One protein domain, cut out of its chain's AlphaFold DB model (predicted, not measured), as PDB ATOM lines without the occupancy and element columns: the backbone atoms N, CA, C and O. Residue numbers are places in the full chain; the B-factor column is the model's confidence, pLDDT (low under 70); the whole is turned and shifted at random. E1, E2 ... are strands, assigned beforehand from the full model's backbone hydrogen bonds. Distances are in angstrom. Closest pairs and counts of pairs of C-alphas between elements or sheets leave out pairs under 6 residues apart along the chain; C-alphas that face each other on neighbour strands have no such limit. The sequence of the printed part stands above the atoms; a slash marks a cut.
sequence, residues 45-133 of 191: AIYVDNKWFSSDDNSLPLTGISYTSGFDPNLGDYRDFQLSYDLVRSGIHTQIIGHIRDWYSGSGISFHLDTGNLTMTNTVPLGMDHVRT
ATOM      1  N   ALA A  45      49.492   4.253 -12.055       94.25
ATOM      2  CA  ALA A  45      48.673   3.087 -11.770       94.25
ATOM      3  C   ALA A  45      48.112   3.140 -10.348       94.25
ATOM      4  O   ALA A  45      48.719   3.727  -9.447       94.25
ATOM      5  N   ILE A  46      46.958   2.509 -10.157       92.62
ATOM      6  CA  ILE A  46      46.258   2.392  -8.879       92.62
ATOM      7  C   ILE A  46      45.786   0.953  -8.668       92.62
ATOM      8  O   ILE A  46      45.306   0.301  -9.597       92.62
ATOM      9  N   TYR A  47      45.924   0.455  -7.442       90.25
ATOM     10  CA  TYR A  47      45.424  -0.851  -7.036       90.25
ATOM     11  C   TYR A  47      44.126  -0.707  -6.249       90.25
ATOM     12  O   TYR A  47      44.119  -0.194  -5.127       90.25
ATOM     13  N   VAL A  48      43.023  -1.188  -6.817       88.62
ATOM     14  CA  VAL A  48      41.693  -1.143  -6.199       88.62
ATOM     15  C   VAL A  48      40.860  -2.341  -6.655       88.62
ATOM     16  O   VAL A  48      41.092  -2.883  -7.731       88.62
ATOM     17  N   ASP A  49      39.929  -2.811  -5.820       86.81
ATOM     18  CA  ASP A  49      39.118  -4.015  -6.079       86.81
ATOM     19  C   ASP A  49      39.957  -5.244  -6.465       86.81
ATOM     20  O   ASP A  49      39.597  -6.031  -7.340       86.81
ATOM     21  N   ASN A  50      41.106  -5.397  -5.798       85.19
ATOM     22  CA  ASN A  50      42.056  -6.483  -6.024       85.19
ATOM     23  C   ASN A  50      42.600  -6.553  -7.470       85.19
ATOM     24  O   ASN A  50      42.904  -7.634  -7.980       85.19
ATOM     25  N   LYS A  51      42.696  -5.400  -8.143       89.75
ATOM     26  CA  LYS A  51      43.173  -5.272  -9.519       89.75
ATOM     27  C   LYS A  51      44.000  -3.994  -9.704       89.75
ATOM     28  O   LYS A  51      43.682  -2.944  -9.150       89.75
ATOM     29  N   TRP A  52      45.046  -4.085 -10.524       92.19
ATOM     30  CA  TRP A  52      45.772  -2.918 -11.023       92.19
ATOM     31  C   TRP A  52      45.032  -2.275 -12.192       92.19
ATOM     32  O   TRP A  52      44.620  -2.961 -13.129       92.19
ATOM     33  N   PHE A  53      44.908  -0.954 -12.132       95.12
ATOM     34  CA  PHE A  53      44.479  -0.111 -13.236       95.12
ATOM     35  C   PHE A  53      45.630   0.823 -13.599       95.12
ATOM     36  O   PHE A  53      46.203   1.444 -12.704       95.12
ATOM     37  N   SER A  54      45.993   0.908 -14.876       96.88
ATOM     38  CA  SER A  54      47.182   1.622 -15.348       96.88
ATOM     39  C   SER A  54      46.876   2.489 -16.564       96.88
ATOM     40  O   SER A  54      46.039   2.152 -17.406       96.88
ATOM     41  N   SER A  55      47.580   3.612 -16.681       97.19
ATOM     42  CA  SER A  55      47.552   4.413 -17.905       97.19
ATOM     43  C   SER A  55      48.334   3.764 -19.049       97.19
ATOM     44  O   SER A  55      48.178   4.153 -20.205       97.19
ATOM     45  N   ASP A  56      49.148   2.744 -18.763       95.88
ATOM     46  CA  ASP A  56      49.902   2.027 -19.791       95.88
ATOM     47  C   ASP A  56      49.022   1.080 -20.619       95.88
ATOM     48  O   ASP A  56      49.107   1.070 -21.850       95.88
ATOM     49  N   ASP A  57      48.134   0.340 -19.948       96.31
ATOM     50  CA  ASP A  57      47.222  -0.640 -20.551       96.31
ATOM     51  C   ASP A  57      45.828  -0.067 -20.863       96.31
ATOM     52  O   ASP A  57      44.933  -0.801 -21.283       96.31
ATOM     53  N   ASN A  58      45.652   1.249 -20.689       96.00
ATOM     54  CA  ASN A  58      44.396   1.983 -20.864       96.00
ATOM     55  C   ASN A  58      43.243   1.511 -19.960       96.00
ATOM     56  O   ASN A  58      42.089   1.836 -20.238       96.00
ATOM     57  N   SER A  59      43.508   0.785 -18.870       96.88
ATOM     58  CA  SER A  59      42.481   0.525 -17.851       96.88
ATOM     59  C   SER A  59      42.261   1.722 -16.915       96.88
ATOM     60  O   SER A  59      41.217   1.804 -16.270       96.88
ATOM     61  N   LEU A  60      43.206   2.669 -16.891       97.38
ATOM     62  CA  LEU A  60      43.094   4.004 -16.303       97.38
ATOM     63  C   LEU A  60      43.484   5.066 -17.358       97.38
ATOM     64  O   LEU A  60      44.585   5.619 -17.302       97.38
ATOM     65  N   PRO A  61      42.645   5.318 -18.379       97.69
ATOM     66  CA  PRO A  61      42.974   6.245 -19.458       97.69
ATOM     67  C   PRO A  61      43.158   7.678 -18.946       97.69
ATOM     68  O   PRO A  61      42.351   8.182 -18.163       97.69
ATOM     69  N   LEU A  62      44.197   8.351 -19.446       97.88
ATOM     70  CA  LEU A  62      44.344   9.798 -19.309       97.88
ATOM     71  C   LEU A  62      43.330  10.480 -20.236       97.88
ATOM     72  O   LEU A  62      43.368  10.294 -21.452       97.88
ATOM     73  N   THR A  63      42.428  11.272 -19.668       98.06
ATOM     74  CA  THR A  63      41.349  11.955 -20.394       98.06
ATOM     75  C   THR A  63      41.639  13.428 -20.650       98.06
ATOM     76  O   THR A  63      41.063  14.011 -21.568       98.06
ATOM     77  N   GLY A  64      42.549  14.038 -19.888       97.44
ATOM     78  CA  GLY A  64      42.912  15.435 -20.081       97.44
ATOM     79  C   GLY A  64      44.166  15.855 -19.328       97.44
ATOM     80  O   GLY A  64      44.514  15.286 -18.294       97.44
ATOM     81  N   ILE A  65      44.820  16.884 -19.862       97.19
ATOM     82  CA  ILE A  65      45.909  17.605 -19.207       97.19
ATOM     83  C   ILE A  65      45.488  19.070 -19.159       97.19
ATOM     84  O   ILE A  65      45.234  19.681 -20.198       97.19
ATOM     85  N   SER A  66      45.410  19.631 -17.962       96.75
ATOM     86  CA  SER A  66      45.188  21.057 -17.733       96.75
ATOM     87  C   SER A  66      46.302  21.617 -16.860       96.75
ATOM     88  O   SER A  66      47.110  20.880 -16.294       96.75
ATOM     89  N   TYR A  67      46.368  22.939 -16.759       94.69
ATOM     90  CA  TYR A  67      47.233  23.584 -15.788       94.69
ATOM     91  C   TYR A  67      46.502  24.738 -15.120       94.69
ATOM     92  O   TYR A  67      45.647  25.394 -15.719       94.69
ATOM     93  N   THR A  68      46.866  24.989 -13.874       96.00
ATOM     94  CA  THR A  68      46.456  26.166 -13.118       96.00
ATOM     95  C   THR A  68      47.685  26.810 -12.485       96.00
ATOM     96  O   THR A  68      48.792  26.269 -12.524       96.00
ATOM     97  N   SER A  69      47.514  28.007 -11.944       95.69
ATOM     98  CA  SER A  69      48.538  28.692 -11.162       95.69
ATOM     99  C   SER A  69      47.914  29.227  -9.889       95.69
ATOM    100  O   SER A  69      46.729  29.566  -9.876       95.69
ATOM    101  N   GLY A  70      48.711  29.343  -8.838       94.94
ATOM    102  CA  GLY A  70      48.247  29.870  -7.565       94.94
ATOM    103  C   GLY A  70      49.390  30.381  -6.707       94.94
ATOM    104  O   GLY A  70      50.541  30.416  -7.135       94.94
ATOM    105  N   PHE A  71      49.034  30.773  -5.491       94.94
ATOM    106  CA  PHE A  71      49.954  31.276  -4.485       94.94
ATOM    107  C   PHE A  71      49.680  30.569  -3.160       94.94
ATOM    108  O   PHE A  71      48.530  30.491  -2.723       94.94
ATOM    109  N   ASP A  72      50.732  30.053  -2.533       92.56
ATOM    110  CA  ASP A  72      50.710  29.571  -1.157       92.56
ATOM    111  C   ASP A  72      51.440  30.582  -0.253       92.56
ATOM    112  O   ASP A  72      52.571  30.959  -0.570       92.56
ATOM    113  N   PRO A  73      50.861  31.011   0.884       91.88
ATOM    114  CA  PRO A  73      51.496  31.990   1.770       91.88
ATOM    115  C   PRO A  73      52.874  31.592   2.313       91.88
ATOM    116  O   PRO A  73      53.644  32.473   2.688       91.88
ATOM    117  N   ASN A  74      53.180  30.294   2.384       88.88
ATOM    118  CA  ASN A  74      54.426  29.775   2.942       88.88
ATOM    119  C   ASN A  74      55.413  29.319   1.860       88.88
ATOM    120  O   ASN A  74      56.620  29.374   2.084       88.88
ATOM    121  N   LEU A  75      54.915  28.852   0.712       87.81
ATOM    122  CA  LEU A  75      55.734  28.263  -0.357       87.81
ATOM    123  C   LEU A  75      55.851  29.148  -1.612       87.81
ATOM    124  O   LEU A  75      56.725  28.917  -2.448       87.81
ATOM    125  N   GLY A  76      55.030  30.194  -1.723       91.75
ATOM    126  CA  GLY A  76      55.056  31.170  -2.810       91.75
ATOM    127  C   GLY A  76      54.203  30.784  -4.019       91.75
ATOM    128  O   GLY A  76      53.259  29.995  -3.925       91.75
ATOM    129  N   ASP A  77      54.519  31.393  -5.160       93.00
ATOM    130  CA  ASP A  77      53.820  31.160  -6.423       93.00
ATOM    131  C   ASP A  77      54.114  29.765  -6.985       93.00
ATOM    132  O   ASP A  77      55.243  29.267  -6.916       93.00
ATOM    133  N   TYR A  78      53.104  29.162  -7.611       93.44
ATOM    134  CA  TYR A  78      53.235  27.854  -8.241       93.44
ATOM    135  C   TYR A  78      52.454  27.713  -9.547       93.44
ATOM    136  O   TYR A  78      51.473  28.418  -9.810       93.44
ATOM    137  N   ARG A  79      52.866  26.727 -10.348       94.12
ATOM    138  CA  ARG A  79      52.105  26.153 -11.465       94.12
ATOM    139  C   ARG A  79      51.747  24.715 -11.139       94.12
ATOM    140  O   ARG A  79      52.612  23.961 -10.715       94.12
ATOM    141  N   ASP A  80      50.496  24.334 -11.348       95.31
ATOM    142  CA  ASP A  80      49.981  22.993 -11.069       95.31
ATOM    143  C   ASP A  80      49.493  22.346 -12.367       95.31
ATOM    144  O   ASP A  80      48.509  22.797 -12.957       95.31
ATOM    145  N   PHE A  81      50.201  21.319 -12.834       96.00
ATOM    146  CA  PHE A  81      49.779  20.482 -13.952       96.00
ATOM    147  C   PHE A  81      48.853  19.385 -13.433       96.00
ATOM    148  O   PHE A  81      49.233  18.595 -12.570       96.00
ATOM    149  N   GLN A  82      47.656  19.309 -14.003       97.56
ATOM    150  CA  GLN A  82      46.604  18.387 -13.599       97.56
ATOM    151  C   GLN A  82      46.397  17.338 -14.688       97.56
ATOM    152  O   GLN A  82      45.989  17.646 -15.809       97.56
ATOM    153  N   LEU A  83      46.681  16.086 -14.346       97.94
ATOM    154  CA  LEU A  83      46.516  14.922 -15.201       97.94
ATOM    155  C   LEU A  83      45.218  14.229 -14.784       97.94
ATOM    156  O   LEU A  83      45.167  13.588 -13.736       97.94
ATOM    157  N   SER A  84      44.165  14.392 -15.583       98.06
ATOM    158  CA  SER A  84      42.857  13.786 -15.330       98.06
ATOM    159  C   SER A  84      42.804  12.379 -15.904       98.06
ATOM    160  O   SER A  84      42.989  12.194 -17.105       98.06
ATOM    161  N   TYR A  85      42.500  11.402 -15.058       97.88
ATOM    162  CA  TYR A  85      42.289  10.011 -15.432       97.88
ATOM    163  C   TYR A  85      40.852   9.590 -15.129       97.88
ATOM    164  O   TYR A  85      40.253  10.068 -14.163       97.88
ATOM    165  N   ASP A  86      40.310   8.677 -15.930       97.06
ATOM    166  CA  ASP A  86      38.971   8.118 -15.728       97.06
ATOM    167  C   ASP A  86      39.053   6.645 -15.322       97.06
ATOM    168  O   ASP A  86      39.428   5.783 -16.112       97.06
ATOM    169  N   LEU A  87      38.725   6.350 -14.068       96.06
ATOM    170  CA  LEU A  87      38.673   4.994 -13.541       96.06
ATOM    171  C   LEU A  87      37.248   4.450 -13.665       96.06
ATOM    172  O   LEU A  87      36.350   4.875 -12.936       96.06
ATOM    173  N   VAL A  88      37.057   3.451 -14.528       94.94
ATOM    174  CA  VAL A  88      35.754   2.803 -14.730       94.94
ATOM    175  C   VAL A  88      35.692   1.477 -13.978       94.94
ATOM    176  O   VAL A  88      36.383   0.515 -14.320       94.94
ATOM    177  N   ARG A  89      34.824   1.393 -12.966       91.88
ATOM    178  CA  ARG A  89      34.597   0.169 -12.176       91.88
ATOM    179  C   ARG A  89      33.115  -0.147 -12.131       91.88
ATOM    180  O   ARG A  89      32.319   0.680 -11.699       91.88
ATOM    181  N   SER A  90      32.732  -1.335 -12.597       90.38
ATOM    182  CA  SER A  90      31.324  -1.769 -12.633       90.38
ATOM    183  C   SER A  90      30.384  -0.758 -13.317       90.38
ATOM    184  O   SER A  90      29.242  -0.587 -12.903       90.38
ATOM    185  N   GLY A  91      30.877  -0.058 -14.348       91.75
ATOM    186  CA  GLY A  91      30.141   0.985 -15.076       91.75
ATOM    187  C   GLY A  91      30.097   2.359 -14.393       91.75
ATOM    188  O   GLY A  91      29.530   3.292 -14.953       91.75
ATOM    189  N   ILE A  92      30.695   2.510 -13.210       92.38
ATOM    190  CA  ILE A  92      30.805   3.786 -12.500       92.38
ATOM    191  C   ILE A  92      32.132   4.445 -12.876       92.38
ATOM    192  O   ILE A  92      33.194   3.847 -12.698       92.38
ATOM    193  N   HIS A  93      32.053   5.683 -13.362       94.88
ATOM    194  CA  HIS A  93      33.201   6.527 -13.681       94.88
ATOM    195  C   HIS A  93      33.649   7.296 -12.437       94.88
ATOM    196  O   HIS A  93      32.833   7.919 -11.755       94.88
ATOM    197  N   THR A  94      34.938   7.240 -12.122       95.31
ATOM    198  CA  THR A  94      35.559   7.989 -11.023       95.31
ATOM    199  C   THR A  94      36.757   8.749 -11.566       95.31
ATOM    200  O   THR A  94      37.691   8.141 -12.081       95.31
ATOM    201  N   GLN A  95      36.744  10.073 -11.433       96.31
ATOM    202  CA  GLN A  95      37.880  10.891 -11.839       96.31
ATOM    203  C   GLN A  95      38.999  10.788 -10.798       96.31
ATOM    204  O   GLN A  95      38.754  10.945  -9.603       96.31
ATOM    205  N   ILE A  96      40.218  10.550 -11.273       96.50
ATOM    206  CA  ILE A  96      41.453  10.589 -10.486       96.50
ATOM    207  C   ILE A  96      42.319  11.706 -11.062       96.50
ATOM    208  O   ILE A  96      42.455  11.799 -12.283       96.50
ATOM    209  N   ILE A  97      42.904  12.551 -10.217       97.44
ATOM    210  CA  ILE A  97      43.700  13.699 -10.664       97.44
ATOM    211  C   ILE A  97      45.115  13.594 -10.100       97.44
ATOM    212  O   ILE A  97      45.337  13.651  -8.893       97.44
ATOM    213  N   GLY A  98      46.092  13.434 -10.991       96.69
ATOM    214  CA  GLY A  98      47.505  13.580 -10.654       96.69
ATOM    215  C   GLY A  98      47.915  15.046 -10.741       96.69
ATOM    216  O   GLY A  98      47.742  15.666 -11.786       96.69
ATOM    217  N   HIS A  99      48.475  15.584  -9.669       96.81
ATOM    218  CA  HIS A  99      48.992  16.943  -9.577       96.81
ATOM    219  C   HIS A  99      50.516  16.926  -9.610       96.81
ATOM    220  O   HIS A  99      51.154  16.203  -8.837       96.81
ATOM    221  N   ILE A 100      51.092  17.752 -10.478       95.56
ATOM    222  CA  ILE A 100      52.522  18.048 -10.519       95.56
ATOM    223  C   ILE A 100      52.668  19.550 -10.340       95.56
ATOM    224  O   ILE A 100      52.311  20.320 -11.230       95.56
ATOM    225  N   ARG A 101      53.189  19.975  -9.193       94.62
ATOM    226  CA  ARG A 101      53.283  21.386  -8.839       94.62
ATOM    227  C   ARG A 101      54.726  21.857  -8.808       94.62
ATOM    228  O   ARG A 101      55.512  21.351  -8.015       94.62
ATOM    229  N   ASP A 102      55.025  22.827  -9.658       91.94
ATOM    230  CA  ASP A 102      56.291  23.554  -9.743       91.94
ATOM    231  C   ASP A 102      56.202  24.839  -8.907       91.94
ATOM    232  O   ASP A 102      55.284  25.641  -9.102       91.94
ATOM    233  N   TRP A 103      57.128  25.006  -7.961       91.31
ATOM    234  CA  TRP A 103      57.204  26.126  -7.022       91.31
ATOM    235  C   TRP A 103      58.301  27.107  -7.444       91.31
ATOM    236  O   TRP A 103      59.485  26.896  -7.153       91.31
ATOM    237  N   TYR A 104      57.905  28.222  -8.063       84.25
ATOM    238  CA  TYR A 104      58.837  29.190  -8.653       84.25
ATOM    239  C   TYR A 104      59.769  29.831  -7.621       84.25
ATOM    240  O   TYR A 104      60.949  30.046  -7.890       84.25
ATOM    241  N   SER A 105      59.249  30.124  -6.427       79.88
ATOM    242  CA  SER A 105      60.004  30.806  -5.368       79.88
ATOM    243  C   SER A 105      60.953  29.878  -4.601       79.88
ATOM    244  O   SER A 105      61.886  30.360  -3.963       79.88
ATOM    245  N   GLY A 106      60.720  28.561  -4.648       73.31
ATOM    246  CA  GLY A 106      61.408  27.570  -3.813       73.31
ATOM    247  C   GLY A 106      62.326  26.599  -4.559       73.31
ATOM    248  O   GLY A 106      62.977  25.794  -3.901       73.31
ATOM    249  N   SER A 107      62.384  26.645  -5.900       75.56
ATOM    250  CA  SER A 107      63.074  25.632  -6.727       75.56
ATOM    251  C   SER A 107      62.685  24.203  -6.328       75.56
ATOM    252  O   SER A 107      63.535  23.353  -6.064       75.56
ATOM    253  N   GLY A 108      61.379  23.957  -6.230       85.12
ATOM    254  CA  GLY A 108      60.828  22.700  -5.741       85.12
ATOM    255  C   GLY A 108      59.739  22.165  -6.653       85.12
ATOM    256  O   GLY A 108      59.022  22.923  -7.300       85.12
ATOM    257  N   ILE A 109      59.586  20.846  -6.657       89.00
ATOM    258  CA  ILE A 109      58.472  20.165  -7.308       89.00
ATOM    259  C   ILE A 109      57.780  19.269  -6.284       89.00
ATOM    260  O   ILE A 109      58.435  18.554  -5.528       89.00
ATOM    261  N   SER A 110      56.455  19.323  -6.234       90.69
ATOM    262  CA  SER A 110      55.647  18.460  -5.374       90.69
ATOM    263  C   SER A 110      54.620  17.702  -6.192       90.69
ATOM    264  O   SER A 110      54.104  18.210  -7.187       90.69
ATOM    265  N   PHE A 111      54.287  16.506  -5.732       91.44
ATOM    266  CA  PHE A 111      53.360  15.613  -6.402       91.44
ATOM    267  C   PHE A 111      52.233  15.246  -5.452       91.44
ATOM    268  O   PHE A 111      52.467  15.007  -4.268       91.44
ATOM    269  N   HIS A 112      51.019  15.174  -5.974       91.12
ATOM    270  CA  HIS A 112      49.854  14.755  -5.209       91.12
ATOM    271  C   HIS A 112      48.907  13.955  -6.099       91.12
ATOM    272  O   HIS A 112      48.763  14.260  -7.277       91.12
ATOM    273  N   LEU A 113      48.274  12.922  -5.551       92.19
ATOM    274  CA  LEU A 113      47.243  12.163  -6.247       92.19
ATOM    275  C   LEU A 113      45.923  12.356  -5.506       92.19
ATOM    276  O   LEU A 113      45.781  11.887  -4.377       92.19
ATOM    277  N   ASP A 114      44.972  13.018  -6.154       93.25
ATOM    278  CA  ASP A 114      43.603  13.132  -5.677       93.25
ATOM    279  C   ASP A 114      42.781  11.978  -6.259       93.25
ATOM    280  O   ASP A 114      42.572  11.873  -7.470       93.25
ATOM    281  N   THR A 115      42.332  11.077  -5.391       90.56
ATOM    282  CA  THR A 115      41.469   9.958  -5.777       90.56
ATOM    283  C   THR A 115      39.978  10.300  -5.681       90.56
ATOM    284  O   THR A 115      39.131   9.424  -5.858       90.56
ATOM    285  N   GLY A 116      39.633  11.551  -5.367       86.25
ATOM    286  CA  GLY A 116      38.271  12.026  -5.173       86.25
ATOM    287  C   GLY A 116      37.519  11.197  -4.133       86.25
ATOM    288  O   GLY A 116      38.031  10.870  -3.064       86.25
ATOM    289  N   ASN A 117      36.295  10.795  -4.481       82.94
ATOM    290  CA  ASN A 117      35.441   9.958  -3.633       82.94
ATOM    291  C   ASN A 117      35.745   8.454  -3.746       82.94
ATOM    292  O   ASN A 117      34.925   7.632  -3.327       82.94
ATOM    293  N   LEU A 118      36.872   8.065  -4.351       83.75
ATOM    294  CA  LEU A 118      37.266   6.665  -4.437       83.75
ATOM    295  C   LEU A 118      37.539   6.117  -3.036       83.75
ATOM    296  O   LEU A 118      38.639   6.234  -2.497       83.75
ATOM    297  N   THR A 119      36.550   5.446  -2.454       75.25
ATOM    298  CA  THR A 119      36.801   4.641  -1.268       75.25
ATOM    299  C   THR A 119      37.624   3.432  -1.689       75.25
ATOM    300  O   THR A 119      37.156   2.573  -2.438       75.25
ATOM    301  N   MET A 120      38.856   3.349  -1.194       70.31
ATOM    302  CA  MET A 120      39.756   2.213  -1.408       70.31
ATOM    303  C   MET A 120      39.324   1.015  -0.526       70.31
ATOM    304  O   MET A 120      40.062   0.570   0.358       70.31
ATOM    305  N   THR A 121      38.091   0.526  -0.714       57.25
ATOM    306  CA  THR A 121      37.480  -0.627  -0.017       57.25
ATOM    307  C   THR A 121      37.935  -1.964  -0.607       57.25
ATOM    308  O   THR A 121      38.515  -2.012  -1.687       57.25
ATOM    309  N   ASN A 122      37.719  -3.068   0.125       50.19
ATOM    310  CA  ASN A 122      38.164  -4.427  -0.247       50.19
ATOM    311  C   ASN A 122      39.670  -4.555  -0.493       50.19
ATOM    312  O   ASN A 122      40.150  -5.441  -1.199       50.19
ATOM    313  N   THR A 123      40.432  -3.663   0.121       51.47
ATOM    314  CA  THR A 123      41.875  -3.681   0.056       51.47
ATOM    315  C   THR A 123      42.387  -4.581   1.169       51.47
ATOM    316  O   THR A 123      42.698  -4.123   2.269       51.47
ATOM    317  N   VAL A 124      42.461  -5.887   0.886       56.44
ATOM    318  CA  VAL A 124      43.324  -6.793   1.663       56.44
ATOM    319  C   VAL A 124      44.643  -6.045   1.878       56.44
ATOM    320  O   VAL A 124      45.128  -5.450   0.908       56.44
ATOM    321  N   PRO A 125      45.183  -5.964   3.107       55.97
ATOM    322  CA  PRO A 125      46.481  -5.354   3.315       55.97
ATOM    323  C   PRO A 125      47.461  -6.054   2.379       55.97
ATOM    324  O   PRO A 125      47.848  -7.198   2.606       55.97
ATOM    325  N   LEU A 126      47.818  -5.383   1.285       57.66
ATOM    326  CA  LEU A 126      49.075  -5.664   0.635       57.66
ATOM    327  C   LEU A 126      50.109  -5.432   1.748       57.66
ATOM    328  O   LEU A 126      49.951  -4.476   2.514       57.66
ATOM    329  N   GLY A 127      51.040  -6.365   1.947       57.75
ATOM    330  CA  GLY A 127      52.035  -6.292   3.023       57.75
ATOM    331  C   GLY A 127      52.720  -4.922   3.120       57.75
ATOM    332  O   GLY A 127      52.608  -4.093   2.219       57.75
ATOM    333  N   MET A 128      53.441  -4.667   4.217       59.19
ATOM    334  CA  MET A 128      54.109  -3.371   4.465       59.19
ATOM    335  C   MET A 128      55.064  -2.926   3.336       59.19
ATOM    336  O   MET A 128      55.439  -1.762   3.263       59.19
ATOM    337  N   ASP A 129      55.438  -3.852   2.459       57.34
ATOM    338  CA  ASP A 129      56.292  -3.709   1.285       57.34
ATOM    339  C   ASP A 129      55.558  -3.313  -0.010       57.34
ATOM    340  O   ASP A 129      56.192  -3.145  -1.050       57.34
ATOM    341  N   HIS A 130      54.236  -3.141   0.016       62.84
ATOM    342  CA  HIS A 130      53.452  -2.869  -1.184       62.84
ATOM    343  C   HIS A 130      52.914  -1.437  -1.251       62.84
ATOM    344  O   HIS A 130      52.336  -0.907  -0.301       62.84
ATOM    345  N   VAL A 131      53.002  -0.844  -2.442       72.94
ATOM    346  CA  VAL A 131      52.355   0.430  -2.778       72.94
ATOM    347  C   VAL A 131      51.005   0.191  -3.451       72.94
ATOM    348  O   VAL A 131      50.829  -0.765  -4.204       72.94
ATOM    349  N   ARG A 132      50.032   1.068  -3.188       81.06
ATOM    350  CA  ARG A 132      48.697   1.035  -3.828       81.06
ATOM    351  C   ARG A 132      48.568   2.014  -4.987       81.06
ATOM    352  O   ARG A 132      47.582   1.978  -5.718       81.06
ATOM    353  N   THR A 133      49.550   2.888  -5.139       87.56
ATOM    354  CA  THR A 133      49.632   3.890  -6.190       87.56
ATOM    355  C   THR A 133      51.052   3.892  -6.732       87.56
ATOM    356  O   THR A 133      52.015   3.707  -5.992       87.56
TER     357      THR A 133
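This is residues 45 to 133 of the 191 residues of the protein "Hypothetical protein" of Rotaria sp. Silwood2 (UniProt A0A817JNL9). What does the model look like? It is one long, twisted sheet of four antiparallel strands, E3 to E6, with a small hairpin of E1 and E2 near the part of E4 round Leu 87. After E6, residues 115 to 133 loop out with no named element and fold back toward the first printed residue. What is it made of, and how large is it? The 89 printed residues have no named helix and six named strands, E1 to E6 in that order; the class is all strand, and the larger sheet has the order E3, E4, E5, E6. The whole is loose, with a radius of gyration of the C-alphas of 15.3 A and spans of 42 by 31 by 23 A.

How does the printed part begin? E1, residues 45 to 48, and E2, residues 51 to 54, form an antiparallel hairpin at 157 degrees, with N 46 and O 53 2.9 A apart, within hydrogen-bond range. How is the larger sheet built? E3, residues 62 to 72, E4, residues 76 to 89, E5, residues 92 to 103, and E6, residues 108 to 114, form a meander, each strand the antiparallel neighbour of the one before. Within hydrogen-bond range are N 68 and O 80 of E3 and E4 at 2.9 A, N 85 and O 96 of E4 and E5 at 2.8 A, and N 99 and O 112 of E5 and E6 at 2.7 A. The edge strands are E3 and E6. Where does the small hairpin come nearest to this sheet? The closest C-alphas of E2 and E4 are those of Phe 53 and Leu 87, 7.7 A apart. E1 is apart from E3, E4, E5 and E6.

Where do the first and last strands lie? E1 begins at C-alpha 45, (48.673, 3.087, -11.770), and E6 ends at C-alpha 114, (43.603, 13.132, -5.677). How long are the strands? E1 and E2 measure 9.9 A each, E3 27.6 A, E4 38.3 A, E5 35.0 A and E6 19.7 A. Do any of them bend? E3 bends by 55 degrees at residue 69, and E4 by 50 degrees at residue 79.

How far does it reach? The C-alphas of Ser 90 and Ser 105, the two farthest apart, are 44.0 A apart, while those of Ala 45 and Thr 133, the first and last printed, are 5.7 A apart. Are there cuts or long links? The printed part has no cut; the link from E2 to E3 is short and the other four are tight. Where is confidence low? Residues 121 to 130 have pLDDT under 70, against a mean of 87.8 for the printed part.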